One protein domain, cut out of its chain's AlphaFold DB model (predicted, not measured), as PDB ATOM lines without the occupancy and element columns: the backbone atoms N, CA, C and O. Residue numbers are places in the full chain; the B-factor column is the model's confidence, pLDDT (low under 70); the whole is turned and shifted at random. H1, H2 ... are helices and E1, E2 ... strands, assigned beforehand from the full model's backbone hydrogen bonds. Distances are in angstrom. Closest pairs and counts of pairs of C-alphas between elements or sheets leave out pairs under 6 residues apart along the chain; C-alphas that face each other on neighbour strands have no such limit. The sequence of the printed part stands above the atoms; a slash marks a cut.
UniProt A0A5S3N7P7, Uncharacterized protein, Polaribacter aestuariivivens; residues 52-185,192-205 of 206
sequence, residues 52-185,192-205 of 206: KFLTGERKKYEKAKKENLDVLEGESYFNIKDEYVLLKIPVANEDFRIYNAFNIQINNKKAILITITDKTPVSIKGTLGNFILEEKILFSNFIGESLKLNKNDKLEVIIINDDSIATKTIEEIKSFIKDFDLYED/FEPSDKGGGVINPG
ATOM      1  N   LYS A  52     280.039 286.466 103.485       84.31
ATOM      2  CA  LYS A  52     281.274 285.747 103.836       84.31
ATOM      3  C   LYS A  52     282.209 286.652 104.642       84.31
ATOM      4  O   LYS A  52     282.286 287.859 104.383       84.31
ATOM      5  N   PHE A  53     282.947 286.063 105.582       78.81
ATOM      6  CA  PHE A  53     284.042 286.765 106.252       78.81
ATOM      7  C   PHE A  53     285.056 287.280 105.226       78.81
ATOM      8  O   PHE A  53     285.481 286.543 104.332       78.81
ATOM      9  N   LEU A  54     285.509 288.521 105.398       78.69
ATOM     10  CA  LEU A  54     286.700 288.998 104.706       78.69
ATOM     11  C   LEU A  54     287.940 288.320 105.307       78.69
ATOM     12  O   LEU A  54     287.980 287.990 106.493       78.69
ATOM     13  N   THR A  55     288.993 288.136 104.507       65.19
ATOM     14  CA  THR A  55     290.209 287.398 104.902       65.19
ATOM     15  C   THR A  55     290.862 287.938 106.185       65.19
ATOM     16  O   THR A  55     291.453 287.174 106.945       65.19
ATOM     17  N   GLY A  56     290.746 289.245 106.455       63.94
ATOM     18  CA  GLY A  56     291.234 289.873 107.691       63.94
ATOM     19  C   GLY A  56     290.340 289.630 108.914       63.94
ATOM     20  O   GLY A  56     290.852 289.367 110.001       63.94
ATOM     21  N   GLU A  57     289.018 289.648 108.734       68.75
ATOM     22  CA  GLU A  57     288.036 289.380 109.797       68.75
ATOM     23  C   GLU A  57     288.124 287.921 110.253       68.75
ATOM     24  O   GLU A  57     288.160 287.641 111.451       68.75
ATOM     25  N   ARG A  58     288.278 287.000 109.292       64.56
ATOM     26  CA  ARG A  58     288.446 285.570 109.558       64.56
ATOM     27  C   ARG A  58     289.658 285.292 110.447       64.56
ATOM     28  O   ARG A  58     289.528 284.559 111.412       64.56
ATOM     29  N   LYS A  59     290.807 285.939 110.211       64.56
ATOM     30  CA  LYS A  59     292.006 285.772 111.060       64.56
ATOM     31  C   LYS A  59     291.799 286.272 112.492       64.56
ATOM     32  O   LYS A  59     292.349 285.688 113.423       64.56
ATOM     33  N   LYS A  60     291.047 287.363 112.678       64.56
ATOM     34  CA  LYS A  60     290.704 287.894 114.009       64.56
ATOM     35  C   LYS A  60     289.758 286.937 114.744       64.56
ATOM     36  O   LYS A  60     289.949 286.689 115.930       64.56
ATOM     37  N   TYR A  61     288.801 286.366 114.019       66.06
ATOM     38  CA  TYR A  61     287.806 285.432 114.536       66.06
ATOM     39  C   TYR A  61     288.375 284.029 114.834       66.06
ATOM     40  O   TYR A  61     288.175 283.501 115.923       66.06
ATOM     41  N   GLU A  62     289.181 283.466 113.929       63.09
ATOM     42  CA  GLU A  62     289.869 282.175 114.101       63.09
ATOM     43  C   GLU A  62     290.856 282.203 115.275       63.09
ATOM     44  O   GLU A  62     290.933 281.240 116.037       63.09
ATOM     45  N   LYS A  63     291.565 283.324 115.488       59.34
ATOM     46  CA  LYS A  63     292.413 283.509 116.681       59.34
ATOM     47  C   LYS A  63     291.617 283.457 117.984       59.34
ATOM     48  O   LYS A  63     292.156 283.009 118.991       59.34
ATOM     49  N   ALA A  64     290.362 283.899 117.963       54.28
ATOM     50  CA  ALA A  64     289.476 283.858 119.118       54.28
ATOM     51  C   ALA A  64     288.799 282.485 119.314       54.28
ATOM     52  O   ALA A  64     288.088 282.323 120.299       54.28
ATOM     53  N   LYS A  65     289.009 281.512 118.403       55.50
ATOM     54  CA  LYS A  65     288.344 280.190 118.381       55.50
ATOM     55  C   LYS A  65     286.832 280.269 118.632       55.50
ATOM     56  O   LYS A  65     286.267 279.402 119.290       55.50
ATOM     57  N   LYS A  66     286.181 281.331 118.162       60.06
ATOM     58  CA  LYS A  66     284.762 281.521 118.448       60.06
ATOM     59  C   LYS A  66     283.935 280.596 117.558       60.06
ATOM     60  O   LYS A  66     284.148 280.527 116.349       60.06
ATOM     61  N   GLU A  67     283.030 279.866 118.190       67.88
ATOM     62  CA  GLU A  67     281.984 279.090 117.534       67.88
ATOM     63  C   GLU A  67     280.858 280.043 117.097       67.88
ATOM     64  O   GLU A  67     280.817 281.220 117.479       67.88
ATOM     65  N   ASN A  68     279.955 279.561 116.250       66.19
ATOM     66  CA  ASN A  68     278.733 280.287 115.924       66.19
ATOM     67  C   ASN A  68     277.823 280.503 117.155       66.19
ATOM     68  O   ASN A  68     278.058 279.952 118.226       66.19
ATOM     69  N   LEU A  69     276.764 281.308 116.996       79.56
ATOM     70  CA  LEU A  69     275.802 281.659 118.064       79.56
ATOM     71  C   LEU A  69     276.364 282.539 119.202       79.56
ATOM     72  O   LEU A  69     275.702 282.713 120.220       79.56
ATOM     73  N   ASP A  70     277.537 283.146 119.022       83.81
ATOM     74  CA  ASP A  70     278.024 284.286 119.819       83.81
ATOM     75  C   ASP A  70     277.908 285.584 118.992       83.81
ATOM     76  O   ASP A  70     277.750 285.559 117.770       83.81
ATOM     77  N   VAL A  71     277.987 286.742 119.639       86.62
ATOM     78  CA  VAL A  71     278.145 288.037 118.973       86.62
ATOM     79  C   VAL A  71     279.627 288.367 118.779       86.62
ATOM     80  O   VAL A  71     280.498 288.045 119.593       86.62
ATOM     81  N   LEU A  72     279.946 289.069 117.692       85.56
ATOM     82  CA  LEU A  72     281.287 289.614 117.494       85.56
ATOM     83  C   LEU A  72     281.530 290.777 118.461       85.56
ATOM     84  O   LEU A  72     281.019 291.885 118.275       85.56
ATOM     85  N   GLU A  73     282.330 290.512 119.492       78.12
ATOM     86  CA  GLU A  73     282.720 291.492 120.504       78.12
ATOM     87  C   GLU A  73     283.476 292.673 119.874       78.12
ATOM     88  O   GLU A  73     284.372 292.504 119.041       78.12
ATOM     89  N   GLY A  74     283.085 293.889 120.258       80.38
ATOM     90  CA  GLY A  74     283.629 295.136 119.714       80.38
ATOM     91  C   GLY A  74     283.079 295.530 118.341       80.38
ATOM     92  O   GLY A  74     283.363 296.631 117.880       80.38
ATOM     93  N   GLU A  75     282.283 294.676 117.693       87.75
ATOM     94  CA  GLU A  75     281.593 295.016 116.440       87.75
ATOM     95  C   GLU A  75     280.068 294.985 116.559       87.75
ATOM     96  O   GLU A  75     279.380 295.607 115.751       87.75
ATOM     97  N   SER A  76     279.551 294.290 117.572       91.50
ATOM     98  CA  SER A  76     278.154 294.358 117.992       91.50
ATOM     99  C   SER A  76     278.009 295.382 119.117       91.50
ATOM    100  O   SER A  76     278.799 295.385 120.066       91.50
ATOM    101  N   TYR A  77     277.014 296.259 119.013       94.50
ATOM    102  CA  TYR A  77     276.813 297.371 119.941       94.50
ATOM    103  C   TYR A  77     275.355 297.835 119.955       94.50
ATOM    104  O   TYR A  77     274.578 297.507 119.061       94.50
ATOM    105  N   PHE A  78     274.977 298.638 120.948       94.69
ATOM    106  CA  PHE A  78     273.696 299.350 120.943       94.69
ATOM    107  C   PHE A  78     273.907 300.864 120.932       94.69
ATOM    108  O   PHE A  78     274.834 301.374 121.557       94.69
ATOM    109  N   ASN A  79     273.039 301.586 120.230       94.75
ATOM    110  CA  ASN A  79     273.026 303.040 120.180       94.75
ATOM    111  C   ASN A  79     271.704 303.537 120.772       94.75
ATOM    112  O   ASN A  79     270.624 303.248 120.261       94.75
ATOM    113  N   ILE A  80     271.807 304.263 121.884       93.31
ATOM    114  CA  ILE A  80     270.650 304.762 122.639       93.31
ATOM    115  C   ILE A  80     269.994 305.937 121.917       93.31
ATOM    116  O   ILE A  80     268.778 306.056 121.934       93.31
ATOM    117  N   LYS A  81     270.796 306.806 121.293       92.38
ATOM    118  CA  LYS A  81     270.315 308.031 120.643       92.38
ATOM    119  C   LYS A  81     269.432 307.711 119.439       92.38
ATOM    120  O   LYS A  81     268.394 308.333 119.257       92.38
ATOM    121  N   ASP A  82     269.867 306.744 118.646       93.38
ATOM    122  CA  ASP A  82     269.190 306.295 117.434       93.38
ATOM    123  C   ASP A  82     268.313 305.051 117.690       93.38
ATOM    124  O   ASP A  82     267.797 304.456 116.742       93.38
ATOM    125  N   GLU A  83     268.187 304.639 118.956       93.38
ATOM    126  CA  GLU A  83     267.334 303.554 119.454       93.38
ATOM    127  C   GLU A  83     267.457 302.236 118.670       93.38
ATOM    128  O   GLU A  83     266.469 301.670 118.192       93.38
ATOM    129  N   TYR A  84     268.680 301.715 118.530       94.12
ATOM    130  CA  TYR A  84     268.910 300.432 117.861       94.12
ATOM    131  C   TYR A  84     270.004 299.576 118.497       94.12
ATOM    132  O   TYR A  84     270.913 300.061 119.167       94.12
ATOM    133  N   VAL A  85     269.935 298.275 118.224       94.56
ATOM    134  CA  VAL A  85     270.998 297.298 118.457       94.56
ATOM    135  C   VAL A  85     271.552 296.853 117.106       94.56
ATOM    136  O   VAL A  85     270.785 296.457 116.231       94.56
ATOM    137  N   LEU A  86     272.868 296.920 116.917       95.06
ATOM    138  CA  LEU A  86     273.555 296.285 115.796       95.06
ATOM    139  C   LEU A  86     274.183 294.981 116.282       95.06
ATOM    140  O   LEU A  86     275.048 294.990 117.159       95.06
ATOM    141  N   LEU A  87     273.762 293.870 115.687       93.81
ATOM    142  CA  LEU A  87     274.310 292.549 115.965       93.81
ATOM    143  C   LEU A  87     275.102 292.054 114.764       93.81
ATOM    144  O   LEU A  87     274.621 292.105 113.634       93.81
ATOM    145  N   LYS A  88     276.292 291.520 115.032       92.06
ATOM    146  CA  LYS A  88     277.052 290.716 114.079       92.06
ATOM    147  C   LYS A  88     277.248 289.326 114.654       92.06
ATOM    148  O   LYS A  88     278.011 289.147 115.600       92.06
ATOM    149  N   ILE A  89     276.548 288.362 114.071       90.62
ATOM    150  CA  ILE A  89     276.495 286.977 114.529       90.62
ATOM    151  C   ILE A  89     277.199 286.103 113.487       90.62
ATOM    152  O   ILE A  89     276.775 286.069 112.330       90.62
ATOM    153  N   PRO A  90     278.269 285.386 113.849       89.88
ATOM    154  CA  PRO A  90     278.860 284.368 112.997       89.88
ATOM    155  C   PRO A  90     277.890 283.203 112.810       89.88
ATOM    156  O   PRO A  90     277.369 282.643 113.777       89.88
ATOM    157  N   VAL A  91     277.668 282.826 111.557       89.25
ATOM    158  CA  VAL A  91     276.726 281.779 111.156       89.25
ATOM    159  C   VAL A  91     277.359 280.844 110.128       89.25
ATOM    160  O   VAL A  91     278.329 281.192 109.443       89.25
ATOM    161  N   ALA A  92     276.844 279.618 110.051       87.62
ATOM    162  CA  ALA A  92     277.460 278.551 109.264       87.62
ATOM    163  C   ALA A  92     277.295 278.751 107.745       87.62
ATOM    164  O   ALA A  92     278.186 278.383 106.978       87.62
ATOM    165  N   ASN A  93     276.184 279.360 107.315       88.75
ATOM    166  CA  ASN A  93     275.812 279.567 105.913       88.75
ATOM    167  C   ASN A  93     275.125 280.935 105.695       88.75
ATOM    168  O   ASN A  93     274.906 281.693 106.640       88.75
ATOM    169  N   GLU A  94     274.811 281.258 104.439       90.50
ATOM    170  CA  GLU A  94     274.184 282.524 104.028       90.50
ATOM    171  C   GLU A  94     272.652 282.544 104.086       90.50
ATOM    172  O   GLU A  94     272.044 283.559 103.754       90.50
ATOM    173  N   ASP A  95     272.018 281.449 104.497       90.31
ATOM    174  CA  ASP A  95     270.559 281.350 104.573       90.31
ATOM    175  C   ASP A  95     270.024 281.733 105.959       90.31
ATOM    176  O   ASP A  95     268.821 281.957 106.131       90.31
ATOM    177  N   PHE A  96     270.925 281.870 106.938       90.62
ATOM    178  CA  PHE A  96     270.595 282.330 108.278       90.62
ATOM    179  C   PHE A  96     270.006 283.732 108.293       90.62
ATOM    180  O   PHE A  96     270.477 284.662 107.638       90.62
ATOM    181  N   ARG A  97     269.007 283.895 109.152       90.62
ATOM    182  CA  ARG A  97     268.345 285.168 109.404       90.62
ATOM    183  C   ARG A  97     267.824 285.249 110.828       90.62
ATOM    184  O   ARG A  97     267.537 284.221 111.438       90.62
ATOM    185  N   ILE A  98     267.653 286.471 111.332       90.75
ATOM    186  CA  ILE A  98     266.950 286.703 112.598       90.75
ATOM    187  C   ILE A  98     265.460 286.462 112.371       90.75
ATOM    188  O   ILE A  98     264.869 287.009 111.447       90.75
ATOM    189  N   TYR A  99     264.835 285.639 113.200       86.75
ATOM    190  CA  TYR A  99     263.397 285.418 113.139       86.75
ATOM    191  C   TYR A  99     262.660 286.337 114.116       86.75
ATOM    192  O   TYR A  99     261.792 287.097 113.693       86.75
ATOM    193  N   ASN A 100     263.048 286.321 115.395       87.38
ATOM    194  CA  ASN A 100     262.506 287.197 116.432       87.38
ATOM    195  C   ASN A 100     263.612 287.802 117.296       87.38
ATOM    196  O   ASN A 100     264.691 287.232 117.463       87.38
ATOM    197  N   ALA A 101     263.276 288.930 117.917       90.50
ATOM    198  CA  ALA A 101     264.066 289.560 118.958       90.50
ATOM    199  C   ALA A 101     263.153 289.887 120.143       90.50
ATOM    200  O   ALA A 101     262.181 290.624 119.991       90.50
ATOM    201  N   PHE A 102     263.451 289.345 121.319       89.50
ATOM    202  CA  PHE A 102     262.681 289.576 122.538       89.50
ATOM    203  C   PHE A 102     263.494 290.409 123.518       89.50
ATOM    204  O   PHE A 102     264.678 290.139 123.726       89.50
ATOM    205  N   ASN A 103     262.849 291.389 124.148       90.25
ATOM    206  CA  ASN A 103     263.409 292.063 125.311       90.25
ATOM    207  C   ASN A 103     263.075 291.250 126.564       90.25
ATOM    208  O   ASN A 103     261.902 291.003 126.862       90.25
ATOM    209  N   ILE A 104     264.109 290.818 127.279       86.31
ATOM    210  CA  ILE A 104     263.990 289.924 128.425       86.31
ATOM    211  C   ILE A 104     264.858 290.423 129.585       86.31
ATOM    212  O   ILE A 104     265.697 291.313 129.450       86.31
ATOM    213  N   GLN A 105     264.653 289.848 130.764       82.81
ATOM    214  CA  GLN A 105     265.456 290.156 131.940       82.81
ATOM    215  C   GLN A 105     265.852 288.850 132.614       82.81
ATOM    216  O   GLN A 105     264.994 288.004 132.862       82.81
ATOM    217  N   ILE A 106     267.146 288.698 132.893       76.00
ATOM    218  CA  ILE A 106     267.731 287.500 133.507       76.00
ATOM    219  C   ILE A 106     268.513 287.953 134.727       76.00
ATOM    220  O   ILE A 106     269.414 288.776 134.595       76.00
ATOM    221  N   ASN A 107     268.171 287.463 135.920       74.19
ATOM    222  CA  ASN A 107     268.892 287.786 137.160       74.19
ATOM    223  C   ASN A 107     269.152 289.298 137.351       74.19
ATOM    224  O   ASN A 107     270.256 289.725 137.683       74.19
ATOM    225  N   ASN A 108     268.127 290.121 137.095       76.00
ATOM    226  CA  ASN A 108     268.166 291.592 137.086       76.00
ATOM    227  C   ASN A 108     269.054 292.252 136.016       76.00
ATOM    228  O   ASN A 108     269.110 293.481 135.951       76.00
ATOM    229  N   LYS A 109     269.692 291.480 135.141       81.50
ATOM    230  CA  LYS A 109     270.445 291.983 133.996       81.50
ATOM    231  C   LYS A 109     269.535 292.200 132.798       81.50
ATOM    232  O   LYS A 109     268.576 291.459 132.571       81.50
ATOM    233  N   LYS A 110     269.865 293.226 132.019       89.06
ATOM    234  CA  LYS A 110     269.198 293.517 130.752       89.06
ATOM    235  C   LYS A 110     269.686 292.512 129.724       89.06
ATOM    236  O   LYS A 110     270.893 292.401 129.505       89.06
ATOM    237  N   ALA A 111     268.753 291.802 129.107       89.50
ATOM    238  CA  ALA A 111     269.074 290.781 128.135       89.50
ATOM    239  C   ALA A 111     268.140 290.864 126.926       89.50
ATOM    240  O   ALA A 111     267.006 291.335 127.004       89.50
ATOM    241  N   ILE A 112     268.619 290.389 125.790       91.25
ATOM    242  CA  ILE A 112     267.794 290.142 124.617       91.25
ATOM    243  C   ILE A 112     267.940 288.690 124.199       91.25
ATOM    244  O   ILE A 112     269.028 288.118 124.238       91.25
ATOM    245  N   LEU A 113     266.824 288.105 123.783       89.62
ATOM    246  CA  LEU A 113     266.793 286.787 123.176       89.62
ATOM    247  C   LEU A 113     266.586 286.951 121.678       89.62
ATOM    248  O   LEU A 113     265.575 287.499 121.245       89.62
ATOM    249  N   ILE A 114     267.536 286.461 120.900       90.62
ATOM    250  CA  ILE A 114     267.501 286.471 119.446       90.62
ATOM    251  C   ILE A 114     267.282 285.043 118.976       90.62
ATOM    252  O   ILE A 114     268.087 284.161 119.271       90.62
ATOM    253  N   THR A 115     266.210 284.815 118.224       88.56
ATOM    254  CA  THR A 115     266.053 283.554 117.502       88.56
ATOM    255  C   THR A 115     266.572 283.728 116.086       88.56
ATOM    256  O   THR A 115     266.234 284.701 115.408       88.56
ATOM    257  N   ILE A 116     267.405 282.798 115.634       89.50
ATOM    258  CA  ILE A 116     267.874 282.720 114.253       89.50
ATOM    259  C   ILE A 116     267.422 281.408 113.626       89.50
ATOM    260  O   ILE A 116     267.095 280.464 114.335       89.50
ATOM    261  N   THR A 117     267.396 281.361 112.301       88.56
ATOM    262  CA  THR A 117     267.036 280.156 111.551       88.56
ATOM    263  C   THR A 117     267.602 280.225 110.145       88.56
ATOM    264  O   THR A 117     267.605 281.296 109.535       88.56
ATOM    265  N   ASP A 118     268.048 279.093 109.617       88.06
ATOM    266  CA  ASP A 118     268.264 278.868 108.184       88.06
ATOM    267  C   ASP A 118     267.159 277.978 107.579       88.06
ATOM    268  O   ASP A 118     267.242 277.563 106.423       88.06
ATOM    269  N   LYS A 119     266.082 277.734 108.346       85.12
ATOM    270  CA  LYS A 119     264.963 276.824 108.050       85.12
ATOM    271  C   LYS A 119     265.378 275.365 107.880       85.12
ATOM    272  O   LYS A 119     264.645 274.590 107.258       85.12
ATOM    273  N   THR A 120     266.543 274.987 108.392       83.75
ATOM    274  CA  THR A 120     266.969 273.594 108.430       83.75
ATOM    275  C   THR A 120     266.791 273.037 109.842       83.75
ATOM    276  O   THR A 120     266.899 273.775 110.820       83.75
ATOM    277  N   PRO A 121     266.541 271.725 109.983       78.19
ATOM    278  CA  PRO A 121     266.501 271.081 111.292       78.19
ATOM    279  C   PRO A 121     267.909 270.829 111.868       78.19
ATOM    280  O   PRO A 121     268.066 270.093 112.838       78.19
ATOM    281  N   VAL A 122     268.962 271.353 111.232       81.44
ATOM    282  CA  VAL A 122     270.343 270.981 111.536       81.44
ATOM    283  C   VAL A 122     270.883 271.868 112.651       81.44
ATOM    284  O   VAL A 122     270.954 273.090 112.525       81.44
ATOM    285  N   SER A 123     271.308 271.228 113.741       80.38
ATOM    286  CA  SER A 123     272.103 271.875 114.780       80.38
ATOM    287  C   SER A 123     273.407 272.396 114.182       80.38
ATOM    288  O   SER A 123     274.117 271.689 113.464       80.38
ATOM    289  N   ILE A 124     273.715 273.652 114.481       81.44
ATOM    290  CA  ILE A 124     274.935 274.304 114.017       81.44
ATOM    291  C   ILE A 124     275.892 274.594 115.165       81.44
ATOM    292  O   ILE A 124     277.014 274.998 114.882       81.44
ATOM    293  N   LYS A 125     275.505 274.453 116.435       80.69
ATOM    294  CA  LYS A 125     276.383 274.800 117.561       80.69
ATOM    295  C   LYS A 125     277.733 274.093 117.459       80.69
ATOM    296  O   LYS A 125     277.804 272.903 117.169       80.69
ATOM    297  N   GLY A 126     278.809 274.839 117.682       75.62
ATOM    298  CA  GLY A 126     280.170 274.314 117.566       75.62
ATOM    299  C   GLY A 126     280.687 274.203 116.133       75.62
ATOM    300  O   GLY A 126     281.839 273.825 115.919       75.62
ATOM    301  N   THR A 127     279.883 274.567 115.131       82.12
ATOM    302  CA  THR A 127     280.366 274.690 113.755       82.12
ATOM    303  C   THR A 127     281.052 276.036 113.539       82.12
ATOM    304  O   THR A 127     280.750 277.049 114.177       82.12
ATOM    305  N   LEU A 128     282.000 276.053 112.604       79.81
ATOM    306  CA  LEU A 128     282.703 277.273 112.231       79.81
ATOM    307  C   LEU A 128     281.748 278.245 111.529       79.81
ATOM    308  O   LEU A 128     281.199 277.938 110.468       79.81
ATOM    309  N   GLY A 129     281.615 279.451 112.082       81.44
ATOM    310  CA  GLY A 129     280.953 280.554 111.397       81.44
ATOM    311  C   GLY A 129     281.766 280.983 110.173       81.44
ATOM    312  O   GLY A 129     282.837 281.566 110.315       81.44
ATOM    313  N   ASN A 130     281.278 280.695 108.965       84.12
ATOM    314  CA  ASN A 130     281.912 281.114 107.704       84.12
ATOM    315  C   ASN A 130     281.296 282.394 107.121       84.12
ATOM    316  O   ASN A 130     281.849 282.988 106.187       84.12
ATOM    317  N   PHE A 131     280.179 282.834 107.693       89.50
ATOM    318  CA  PHE A 131     279.434 284.011 107.287       89.50
ATOM    319  C   PHE A 131     279.112 284.870 108.511       89.50
ATOM    320  O   PHE A 131     279.117 284.387 109.642       89.50
ATOM    321  N   ILE A 132     278.828 286.148 108.279       90.94
ATOM    322  CA  ILE A 132     278.374 287.100 109.289       90.94
ATOM    323  C   ILE A 132     276.943 287.493 108.941       90.94
ATOM    324  O   ILE A 132     276.707 288.114 107.902       90.94
ATOM    325  N   LEU A 133     276.012 287.153 109.829       92.06
ATOM    326  CA  LEU A 133     274.675 287.728 109.878       92.06
ATOM    327  C   LEU A 133     274.777 289.079 110.591       92.06
ATOM    328  O   LEU A 133     275.057 289.138 111.787       92.06
ATOM    329  N   GLU A 134     274.599 290.161 109.838       93.38
ATOM    330  CA  GLU A 134     274.638 291.532 110.344       93.38
ATOM    331  C   GLU A 134     273.238 292.133 110.277       93.38
ATOM    332  O   GLU A 134     272.707 292.319 109.184       93.38
ATOM    333  N   GLU A 135     272.664 292.460 111.433       93.31
ATOM    334  CA  GLU A 135     271.302 292.987 111.515       93.31
ATOM    335  C   GLU A 135     271.228 294.192 112.456       93.31
ATOM    336  O   GLU A 135     271.760 294.182 113.572       93.31
ATOM    337  N   LYS A 136     270.533 295.237 111.998       93.94
ATOM    338  CA  LYS A 136     270.201 296.424 112.789       93.94
ATOM    339  C   LYS A 136     268.759 296.303 113.272       93.94
ATOM    340  O   LYS A 136     267.841 296.447 112.479       93.94
ATOM    341  N   ILE A 137     268.561 296.119 114.572       93.38
ATOM    342  CA  ILE A 137     267.243 295.937 115.187       93.38
ATOM    343  C   ILE A 137     266.875 297.204 115.958       93.38
ATOM    344  O   ILE A 137     267.545 297.570 116.921       93.38
ATOM    345  N   LEU A 138     265.801 297.880 115.551       93.19
ATOM    346  CA  LEU A 138     265.279 299.035 116.289       93.19
ATOM    347  C   LEU A 138     264.707 298.597 117.643       93.19
ATOM    348  O   LEU A 138     264.097 297.532 117.736       93.19
ATOM    349  N   PHE A 139     264.822 299.434 118.677       93.31
ATOM    350  CA  PHE A 139     264.264 299.152 120.008       93.31
ATOM    351  C   PHE A 139     262.750 298.890 119.957       93.31
ATOM    352  O   PHE A 139     262.235 298.062 120.706       93.31
ATOM    353  N   SER A 140     262.049 299.525 119.013       89.75
ATOM    354  CA  SER A 140     260.620 299.322 118.746       89.75
ATOM    355  C   SER A 140     260.260 297.943 118.187       89.75
ATOM    356  O   SER A 140     259.084 297.587 118.168       89.75
ATOM    357  N   ASN A 141     261.239 297.194 117.673       90.00
ATOM    358  CA  ASN A 141     261.019 295.889 117.048       90.00
ATOM    359  C   ASN A 141     261.198 294.731 118.034       90.00
ATOM    360  O   ASN A 141     260.943 293.587 117.664       90.00
ATOM    361  N   PHE A 142     261.638 295.007 119.265       90.00
ATOM    362  CA  PHE A 142     261.722 293.981 120.292       90.00
ATOM    363  C   PHE A 142     260.326 293.611 120.785       90.00
ATOM    364  O   PHE A 142     259.505 294.464 121.120       90.00
ATOM    365  N   ILE A 143     260.074 292.310 120.846       87.75
ATOM    366  CA  ILE A 143     258.852 291.739 121.393       87.75
ATOM    367  C   ILE A 143     258.936 291.791 122.922       87.75
ATOM    368  O   ILE A 143     259.946 291.401 123.512       87.75
ATOM    369  N   GLY A 144     257.852 292.232 123.560       82.94
ATOM    370  CA  GLY A 144     257.753 292.377 125.010       82.94
ATOM    371  C   GLY A 144     257.702 293.841 125.437       82.94
ATOM    372  O   GLY A 144     257.123 294.682 124.752       82.94
ATOM    373  N   GLU A 145     258.272 294.137 126.601       81.25
ATOM    374  CA  GLU A 145     258.400 295.515 127.077       81.25
ATOM    375  C   GLU A 145     259.408 296.284 126.218       81.25
ATOM    376  O   GLU A 145     260.351 295.701 125.682       81.25
ATOM    377  N   SER A 146     259.249 297.603 126.107       81.25
ATOM    378  CA  SER A 146     260.209 298.434 125.377       81.25
ATOM    379  C   SER A 146     261.613 298.288 125.966       81.25
ATOM    380  O   SER A 146     261.799 298.415 127.180       81.25
ATOM    381  N   LEU A 147     262.603 298.048 125.104       87.31
ATOM    382  CA  LEU A 147     264.002 297.966 125.506       87.31
ATOM    383  C   LEU A 147     264.473 299.340 126.003       87.31
ATOM    384  O   LEU A 147     264.501 300.308 125.249       87.31
ATOM    385  N   LYS A 148     264.829 299.426 127.288       88.12
ATOM    386  CA  LYS A 148     265.317 300.657 127.927       88.12
ATOM    387  C   LYS A 148     266.774 300.483 128.327       88.12
ATOM    388  O   LYS A 148     267.068 299.727 129.255       88.12
ATOM    389  N   LEU A 149     267.673 301.207 127.667       90.81
ATOM    390  CA  LEU A 149     269.119 301.139 127.892       90.81
ATOM    391  C   LEU A 149     269.718 302.513 128.203       90.81
ATOM    392  O   LEU A 149     269.250 303.538 127.718       90.81
ATOM    393  N   ASN A 150     270.779 302.499 129.003       90.88
ATOM    394  CA  ASN A 150     271.589 303.633 129.420       90.88
ATOM    395  C   ASN A 150     273.038 303.441 128.963       90.88
ATOM    396  O   ASN A 150     273.484 302.329 128.684       90.88
ATOM    397  N   LYS A 151     273.811 304.533 128.946       86.25
ATOM    398  CA  LYS A 151     275.193 304.542 128.435       86.25
ATOM    399  C   LYS A 151     276.146 303.607 129.189       86.25
ATOM    400  O   LYS A 151     277.172 303.247 128.642       86.25
ATOM    401  N   ASN A 152     275.838 303.222 130.423       87.88
ATOM    402  CA  ASN A 152     276.694 302.328 131.210       87.88
ATOM    403  C   ASN A 152     276.152 300.899 131.277       87.88
ATOM    404  O   ASN A 152     276.738 300.053 131.952       87.88
ATOM    405  N   ASP A 153     275.025 300.635 130.615       89.75
ATOM    406  CA  ASP A 153     274.453 299.303 130.620       89.75
ATOM    407  C   ASP A 153     275.287 298.366 129.755       89.75
ATOM    408  O   ASP A 153     275.879 298.752 128.747       89.75
ATOM    409  N   LYS A 154     275.277 297.098 130.144       89.19
ATOM    410  CA  LYS A 154     275.688 295.990 129.293       89.19
ATOM    411  C   LYS A 154     274.437 295.219 128.932       89.19
ATOM    412  O   LYS A 154     273.580 295.021 129.795       89.19
ATOM    413  N   LEU A 155     274.337 294.813 127.673       90.62
ATOM    414  CA  LEU A 155     273.220 294.008 127.208       90.62
ATOM    415  C   LEU A 155     273.717 292.593 126.934       90.62
ATOM    416  O   LEU A 155     274.592 292.390 126.090       90.62
ATOM    417  N   GLU A 156     273.169 291.630 127.667       90.00
ATOM    418  CA  GLU A 156     273.404 290.216 127.394       90.00
ATOM    419  C   GLU A 156     272.568 289.794 126.185       90.00
ATOM    420  O   GLU A 156     271.396 290.143 126.060       90.00
ATOM    421  N   VAL A 157     273.179 289.063 125.263       89.94
ATOM    422  CA  VAL A 157     272.531 288.569 124.052       89.94
ATOM    423  C   VAL A 157     272.553 287.057 124.114       89.94
ATOM    424  O   VAL A 157     273.622 286.460 124.173       89.94
ATOM    425  N   ILE A 158     271.374 286.448 124.090       88.25
ATOM    426  CA  ILE A 158     271.209 285.001 123.979       88.25
ATOM    427  C   ILE A 158     270.747 284.714 122.566       88.25
ATOM    428  O   ILE A 158     269.761 285.291 122.108       88.25
ATOM    429  N   ILE A 159     271.453 283.826 121.879       88.75
ATOM    430  CA  ILE A 159     271.136 283.453 120.504       88.75
ATOM    431  C   ILE A 159     270.676 282.005 120.510       88.75
ATOM    432  O   ILE A 159     271.377 281.134 121.031       88.75
ATOM    433  N   ILE A 160     269.502 281.758 119.932       86.94
ATOM    434  CA  ILE A 160     268.953 280.415 119.781       86.94
ATOM    435  C   ILE A 160     268.657 280.115 118.317       86.94
ATOM    436  O   ILE A 160     267.975 280.894 117.653       86.94
ATOM    437  N   ASN A 161     269.136 278.972 117.831       86.00
ATOM    438  CA  ASN A 161     268.703 278.407 116.555       86.00
ATOM    439  C   ASN A 161     267.603 277.364 116.802       86.00
ATOM    440  O   ASN A 161     267.908 276.181 116.946       86.00
ATOM    441  N   ASP A 162     266.359 277.829 116.951       77.69
ATOM    442  CA  ASP A 162     265.181 276.988 117.192       77.69
ATOM    443  C   ASP A 162     263.904 277.696 116.701       77.69
ATOM    444  O   ASP A 162     263.447 278.694 117.277       77.69
ATOM    445  N   ASP A 163     263.309 277.157 115.638       70.44
ATOM    446  CA  ASP A 163     262.071 277.678 115.051       70.44
ATOM    447  C   ASP A 163     260.849 277.489 115.974       70.44
ATOM    448  O   ASP A 163     259.872 278.237 115.868       70.44
ATOM    449  N   SER A 164     260.888 276.545 116.920       70.81
ATOM    450  CA  SER A 164     259.788 276.296 117.864       70.81
ATOM    451  C   SER A 164     259.640 277.418 118.895       70.81
ATOM    452  O   SER A 164     258.535 277.728 119.348       70.81
ATOM    453  N   ILE A 165     260.749 278.077 119.241       69.56
ATOM    454  CA  ILE A 165     260.769 279.252 120.121       69.56
ATOM    455  C   ILE A 165     260.211 280.467 119.387       69.56
ATOM    456  O   ILE A 165     259.555 281.327 119.973       69.56
ATOM    457  N   ALA A 166     260.409 280.509 118.074       66.25
ATOM    458  CA  ALA A 166     259.971 281.591 117.217       66.25
ATOM    459  C   ALA A 166     258.436 281.770 117.170       66.25
ATOM    460  O   ALA A 166     257.944 282.839 116.804       66.25
ATOM    461  N   THR A 167     257.666 280.758 117.571       69.81
ATOM    462  CA  THR A 167     256.196 280.825 117.634       69.81
ATOM    463  C   THR A 167     255.629 281.041 119.037       69.81
ATOM    464  O   THR A 167     254.411 281.128 119.177       69.81
ATOM    465  N   LYS A 168     256.476 281.116 120.072       74.25
ATOM    466  CA  LYS A 168     256.043 281.231 121.473       74.25
ATOM    467  C   LYS A 168     255.603 282.650 121.843       74.25
ATOM    468  O   LYS A 168     256.123 283.634 121.311       74.25
ATOM    469  N   THR A 169     254.674 282.762 122.792       76.69
ATOM    470  CA  THR A 169     254.302 284.051 123.397       76.69
ATOM    471  C   THR A 169     255.398 284.560 124.331       76.69
ATOM    472  O   THR A 169     256.253 283.802 124.784       76.69
ATOM    473  N   ILE A 170     255.377 285.851 124.678       74.56
ATOM    474  CA  ILE A 170     256.364 286.415 125.607       74.56
ATOM    475  C   ILE A 170     256.298 285.756 126.995       74.56
ATOM    476  O   ILE A 170     257.325 285.615 127.651       74.56
ATOM    477  N   GLU A 171     255.124 285.314 127.446       78.31
ATOM    478  CA  GLU A 171     254.948 284.580 128.703       78.31
ATOM    479  C   GLU A 171     255.596 283.196 128.635       78.31
ATOM    480  O   GLU A 171     256.300 282.800 129.563       78.31
ATOM    481  N   GLU A 172     255.414 282.487 127.521       80.38
ATOM    482  CA  GLU A 172     256.051 281.192 127.272       80.38
ATOM    483  C   GLU A 172     257.572 281.330 127.157       80.38
ATOM    484  O   GLU A 172     258.306 280.498 127.684       80.38
ATOM    485  N   ILE A 173     258.054 282.408 126.533       77.88
ATOM    486  CA  ILE A 173     259.477 282.757 126.483       77.88
ATOM    487  C   ILE A 173     260.012 283.068 127.884       77.88
ATOM    488  O   ILE A 173     261.050 282.539 128.271       77.88
ATOM    489  N   LYS A 174     259.303 283.872 128.685       75.00
ATOM    490  CA  LYS A 174     259.678 284.153 130.081       75.00
ATOM    491  C   LYS A 174     259.720 282.872 130.918       75.00
ATOM    492  O   LYS A 174     260.620 282.733 131.738       75.00
ATOM    493  N   SER A 175     258.788 281.940 130.708       75.31
ATOM    494  CA  SER A 175     258.824 280.617 131.348       75.31
ATOM    495  C   SER A 175     260.049 279.825 130.900       75.31
ATOM    496  O   SER A 175     260.812 279.376 131.742       75.31
ATOM    497  N   PHE A 176     260.299 279.749 129.591       74.56
ATOM    498  CA  PHE A 176     261.465 279.069 129.027       74.56
ATOM    499  C   PHE A 176     262.793 279.627 129.557       74.56
ATOM    500  O   PHE A 176     263.735 278.873 129.768       74.56
ATOM    501  N   ILE A 177     262.882 280.939 129.790       70.50
ATOM    502  CA  ILE A 177     264.076 281.591 130.347       70.50
ATOM    503  C   ILE A 177     264.220 281.322 131.847       70.50
ATOM    504  O   ILE A 177     265.327 281.087 132.313       70.50
ATOM    505  N   LYS A 178     263.120 281.321 132.609       67.75
ATOM    506  CA  LYS A 178     263.159 280.900 134.019       67.75
ATOM    507  C   LYS A 178     263.605 279.453 134.152       67.75
ATOM    508  O   LYS A 178     264.400 279.134 135.028       67.75
ATOM    509  N   ASP A 179     263.112 278.603 133.259       63.66
ATOM    510  CA  ASP A 179     263.570 277.230 133.160       63.66
ATOM    511  C   ASP A 179     265.047 277.223 132.759       63.66
ATOM    512  O   ASP A 179     265.820 276.513 133.378       63.66
ATOM    513  N   PHE A 180     265.489 278.076 131.828       59.34
ATOM    514  CA  PHE A 180     266.897 278.190 131.433       59.34
ATOM    515  C   PHE A 180     267.845 278.518 132.596       59.34
ATOM    516  O   PHE A 180     268.879 277.864 132.696       59.34
ATOM    517  N   ASP A 181     267.472 279.433 133.497       55.84
ATOM    518  CA  ASP A 181     268.219 279.723 134.737       55.84
ATOM    519  C   ASP A 181     268.325 278.493 135.670       55.84
ATOM    520  O   ASP A 181     269.249 278.399 136.476       55.84
ATOM    521  N   LEU A 182     267.397 277.535 135.566       45.88
ATOM    522  CA  LEU A 182     267.360 276.291 136.348       45.88
ATOM    523  C   LEU A 182     267.944 275.073 135.595       45.88
ATOM    524  O   LEU A 182     268.191 274.037 136.210       45.88
ATOM    525  N   TYR A 183     268.135 275.170 134.274       42.19
ATOM    526  CA  TYR A 183     268.356 274.037 133.358       42.19
ATOM    527  C   TYR A 183     269.815 273.782 132.962       42.19
ATOM    528  O   TYR A 183     270.042 272.884 132.147       42.19
ATOM    529  N   GLU A 184     270.809 274.487 133.521       48.94
ATOM    530  CA  GLU A 184     272.223 274.131 133.276       48.94
ATOM    531  C   GLU A 184     272.551 272.670 133.652       48.94
ATOM    532  O   GLU A 184     273.550 272.142 133.174       48.94
ATOM    533  N   ASP A 185     271.679 271.970 134.394       39.75
ATOM    534  CA  ASP A 185     271.973 270.630 134.898       39.75
ATOM    535  C   ASP A 185     271.162 269.446 134.351       39.75
ATOM    536  O   ASP A 185     271.519 268.320 134.703       39.75
ATOM    537  N   PHE A 192     262.301 267.165 117.366       50.59
ATOM    538  CA  PHE A 192     262.358 267.879 116.070       50.59
ATOM    539  C   PHE A 192     263.515 268.896 116.220       50.59
ATOM    540  O   PHE A 192     263.309 269.975 116.757       50.59
ATOM    541  N   GLU A 193     264.760 268.517 115.908       54.31
ATOM    542  CA  GLU A 193     265.954 269.375 116.127       54.31
ATOM    543  C   GLU A 193     265.906 270.667 115.271       54.31
ATOM    544  O   GLU A 193     265.298 270.605 114.198       54.31
ATOM    545  N   PRO A 194     266.504 271.822 115.672       52.41
ATOM    546  CA  PRO A 194     267.525 272.059 116.710       52.41
ATOM    547  C   PRO A 194     267.086 272.956 117.899       52.41
ATOM    548  O   PRO A 194     266.126 273.710 117.809       52.41
ATOM    549  N   SER A 195     267.838 272.908 119.014       66.19
ATOM    550  CA  SER A 195     267.724 273.834 120.167       66.19
ATOM    551  C   SER A 195     269.100 274.313 120.645       66.19
ATOM    552  O   SER A 195     269.531 274.124 121.785       66.19
ATOM    553  N   ASP A 196     269.842 274.931 119.735       66.75
ATOM    554  CA  ASP A 196     271.208 275.348 120.021       66.75
ATOM    555  C   ASP A 196     271.280 276.727 120.657       66.75
ATOM    556  O   ASP A 196     270.707 277.680 120.137       66.75
ATOM    557  N   LYS A 197     272.046 276.838 121.748       67.69
ATOM    558  CA  LYS A 197     272.224 278.073 122.521       67.69
ATOM    559  C   LYS A 197     273.660 278.571 122.472       67.69
ATOM    560  O   LYS A 197     274.580 277.799 122.763       67.69
ATOM    561  N   GLY A 198     273.821 279.861 122.214       68.00
ATOM    562  CA  GLY A 198     275.049 280.610 122.453       68.00
ATOM    563  C   GLY A 198     274.745 281.949 123.124       68.00
ATOM    564  O   GLY A 198     273.587 282.255 123.432       68.00
ATOM    565  N   GLY A 199     275.777 282.732 123.412       76.75
ATOM    566  CA  GLY A 199     275.589 284.004 124.085       76.75
ATOM    567  C   GLY A 199     276.814 284.888 124.037       76.75
ATOM    568  O   GLY A 199     277.927 284.405 123.854       76.75
ATOM    569  N   GLY A 200     276.580 286.176 124.243       81.19
ATOM    570  CA  GLY A 200     277.633 287.168 124.364       81.19
ATOM    571  C   GLY A 200     277.121 288.473 124.949       81.19
ATOM    572  O   GLY A 200     275.946 288.623 125.278       81.19
ATOM    573  N   VAL A 201     278.031 289.423 125.122       84.06
ATOM    574  CA  VAL A 201     277.734 290.714 125.742       84.06
ATOM    575  C   VAL A 201     278.050 291.810 124.745       84.06
ATOM    576  O   VAL A 201     279.143 291.844 124.179       84.06
ATOM    577  N   ILE A 202     277.104 292.724 124.554       88.12
ATOM    578  CA  ILE A 202     277.328 293.927 123.759       88.12
ATOM    579  C   ILE A 202     277.389 295.158 124.659       88.12
ATOM    580  O   ILE A 202     276.687 295.274 125.669       88.12
ATOM    581  N   ASN A 203     278.259 296.082 124.267       87.25
ATOM    582  CA  ASN A 203     278.509 297.332 124.968       87.25
ATOM    583  C   ASN A 203     277.853 298.504 124.208       87.25
ATOM    584  O   ASN A 203     277.501 298.359 123.031       87.25
ATOM    585  N   PRO A 204     277.696 299.667 124.859       83.62
ATOM    586  CA  PRO A 204     277.248 300.879 124.190       83.62
ATOM    587  C   PRO A 204     278.208 301.242 123.055       83.62
ATOM    588  O   PRO A 204     279.426 301.265 123.241       83.62
ATOM    589  N   GLY A 205     277.645 301.507 121.881       81.00
ATOM    590  CA  GLY A 205     278.385 301.961 120.708       81.00
ATOM    591  C   GLY A 205     278.507 303.483 120.630       81.00
ATOM    592  O   GLY A 205     277.955 304.187 121.483       81.00
TER     593      GLY A 205
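Overview. This is residues 52 to 185 and 192 to 205 of the 206 residues of an uncharacterized protein of Polaribacter aestuariivivens (UniProt A0A5S3N7P7). One strongly twisted sheet of seven strands curls like part of a barrel and folds back on itself, E3 E4 E6 E7 facing E2 E5 with E1 as the hinge. H2 packs across edge strand E3, and H1 lies off the sheet. Printed are 148 residues, with H1 E1 E2 E3 E4 E5 E6 H2 E7 along the chain; the mixed sheet's order is E3 E4 E6 E7 E1 E2 E5, and the class is mixed, helices and strands. The whole is compact, radius of gyration of the C-alphas 14.8 A, spans 40 by 40 by 27 A.

Arrangement. Start at H1, residues 55 to 63, not on the sheet. E1, residues 77 to 79, and E2, residues 84 to 91, form an antiparallel hairpin; find N 79 and O 84, 2.8 A apart. E3, residues 97 to 106, bends by 62 degrees at residue 103 and forms a hairpin with E4, residues 109 to 117; see N 99 and O 115, 2.8 A. E5, residues 131 to 138, is antiparallel to E2, with N 85 and O 137 at 2.8 A; its closest C-alphas to E3 are Leu 133 and Arg 97, 6.8 A. E6, residues 155 to 161, is parallel to E4, N 112 and O 156 at 2.8 A. H2, residues 170 to 182, is on the sheet over E3, height 8.5 A, across the strands at 65 degrees on the local plane; the closest C-alphas are Ile 104 and Lys 174, 7.4 A. E7, residues 196 to 204, is staggered: antiparallel to E6, N 157 and O 200 at 2.8 A, then parallel to E1, N 78 and O 203 at 3.3 A. In H2 every O i to N i+4 pair is within hydrogen-bond range, in H1 4 of 5.

Along the chain. Find C-alpha 55 at (290.209, 287.398, 104.902), where H1 begins. E3 runs 24.2 A, E4 25.6 A, H2 18.4 A and E7 26.6 A, ending at C-alpha 204, (277.248, 300.879, 124.190).

Size, cuts and confidence. The C-alphas farthest apart, Thr 55 and Glu 171, stand 42.6 A apart. Residues 186 to 191 are cut out, a gap of 21.3 A between C-alphas 185 and 192. Links H1 to E1, E4 to E5 and E5 to E6 are long. Residues 55 to 68, 165 to 167, 178 to 185 and 192 to 198 have pLDDT under 70.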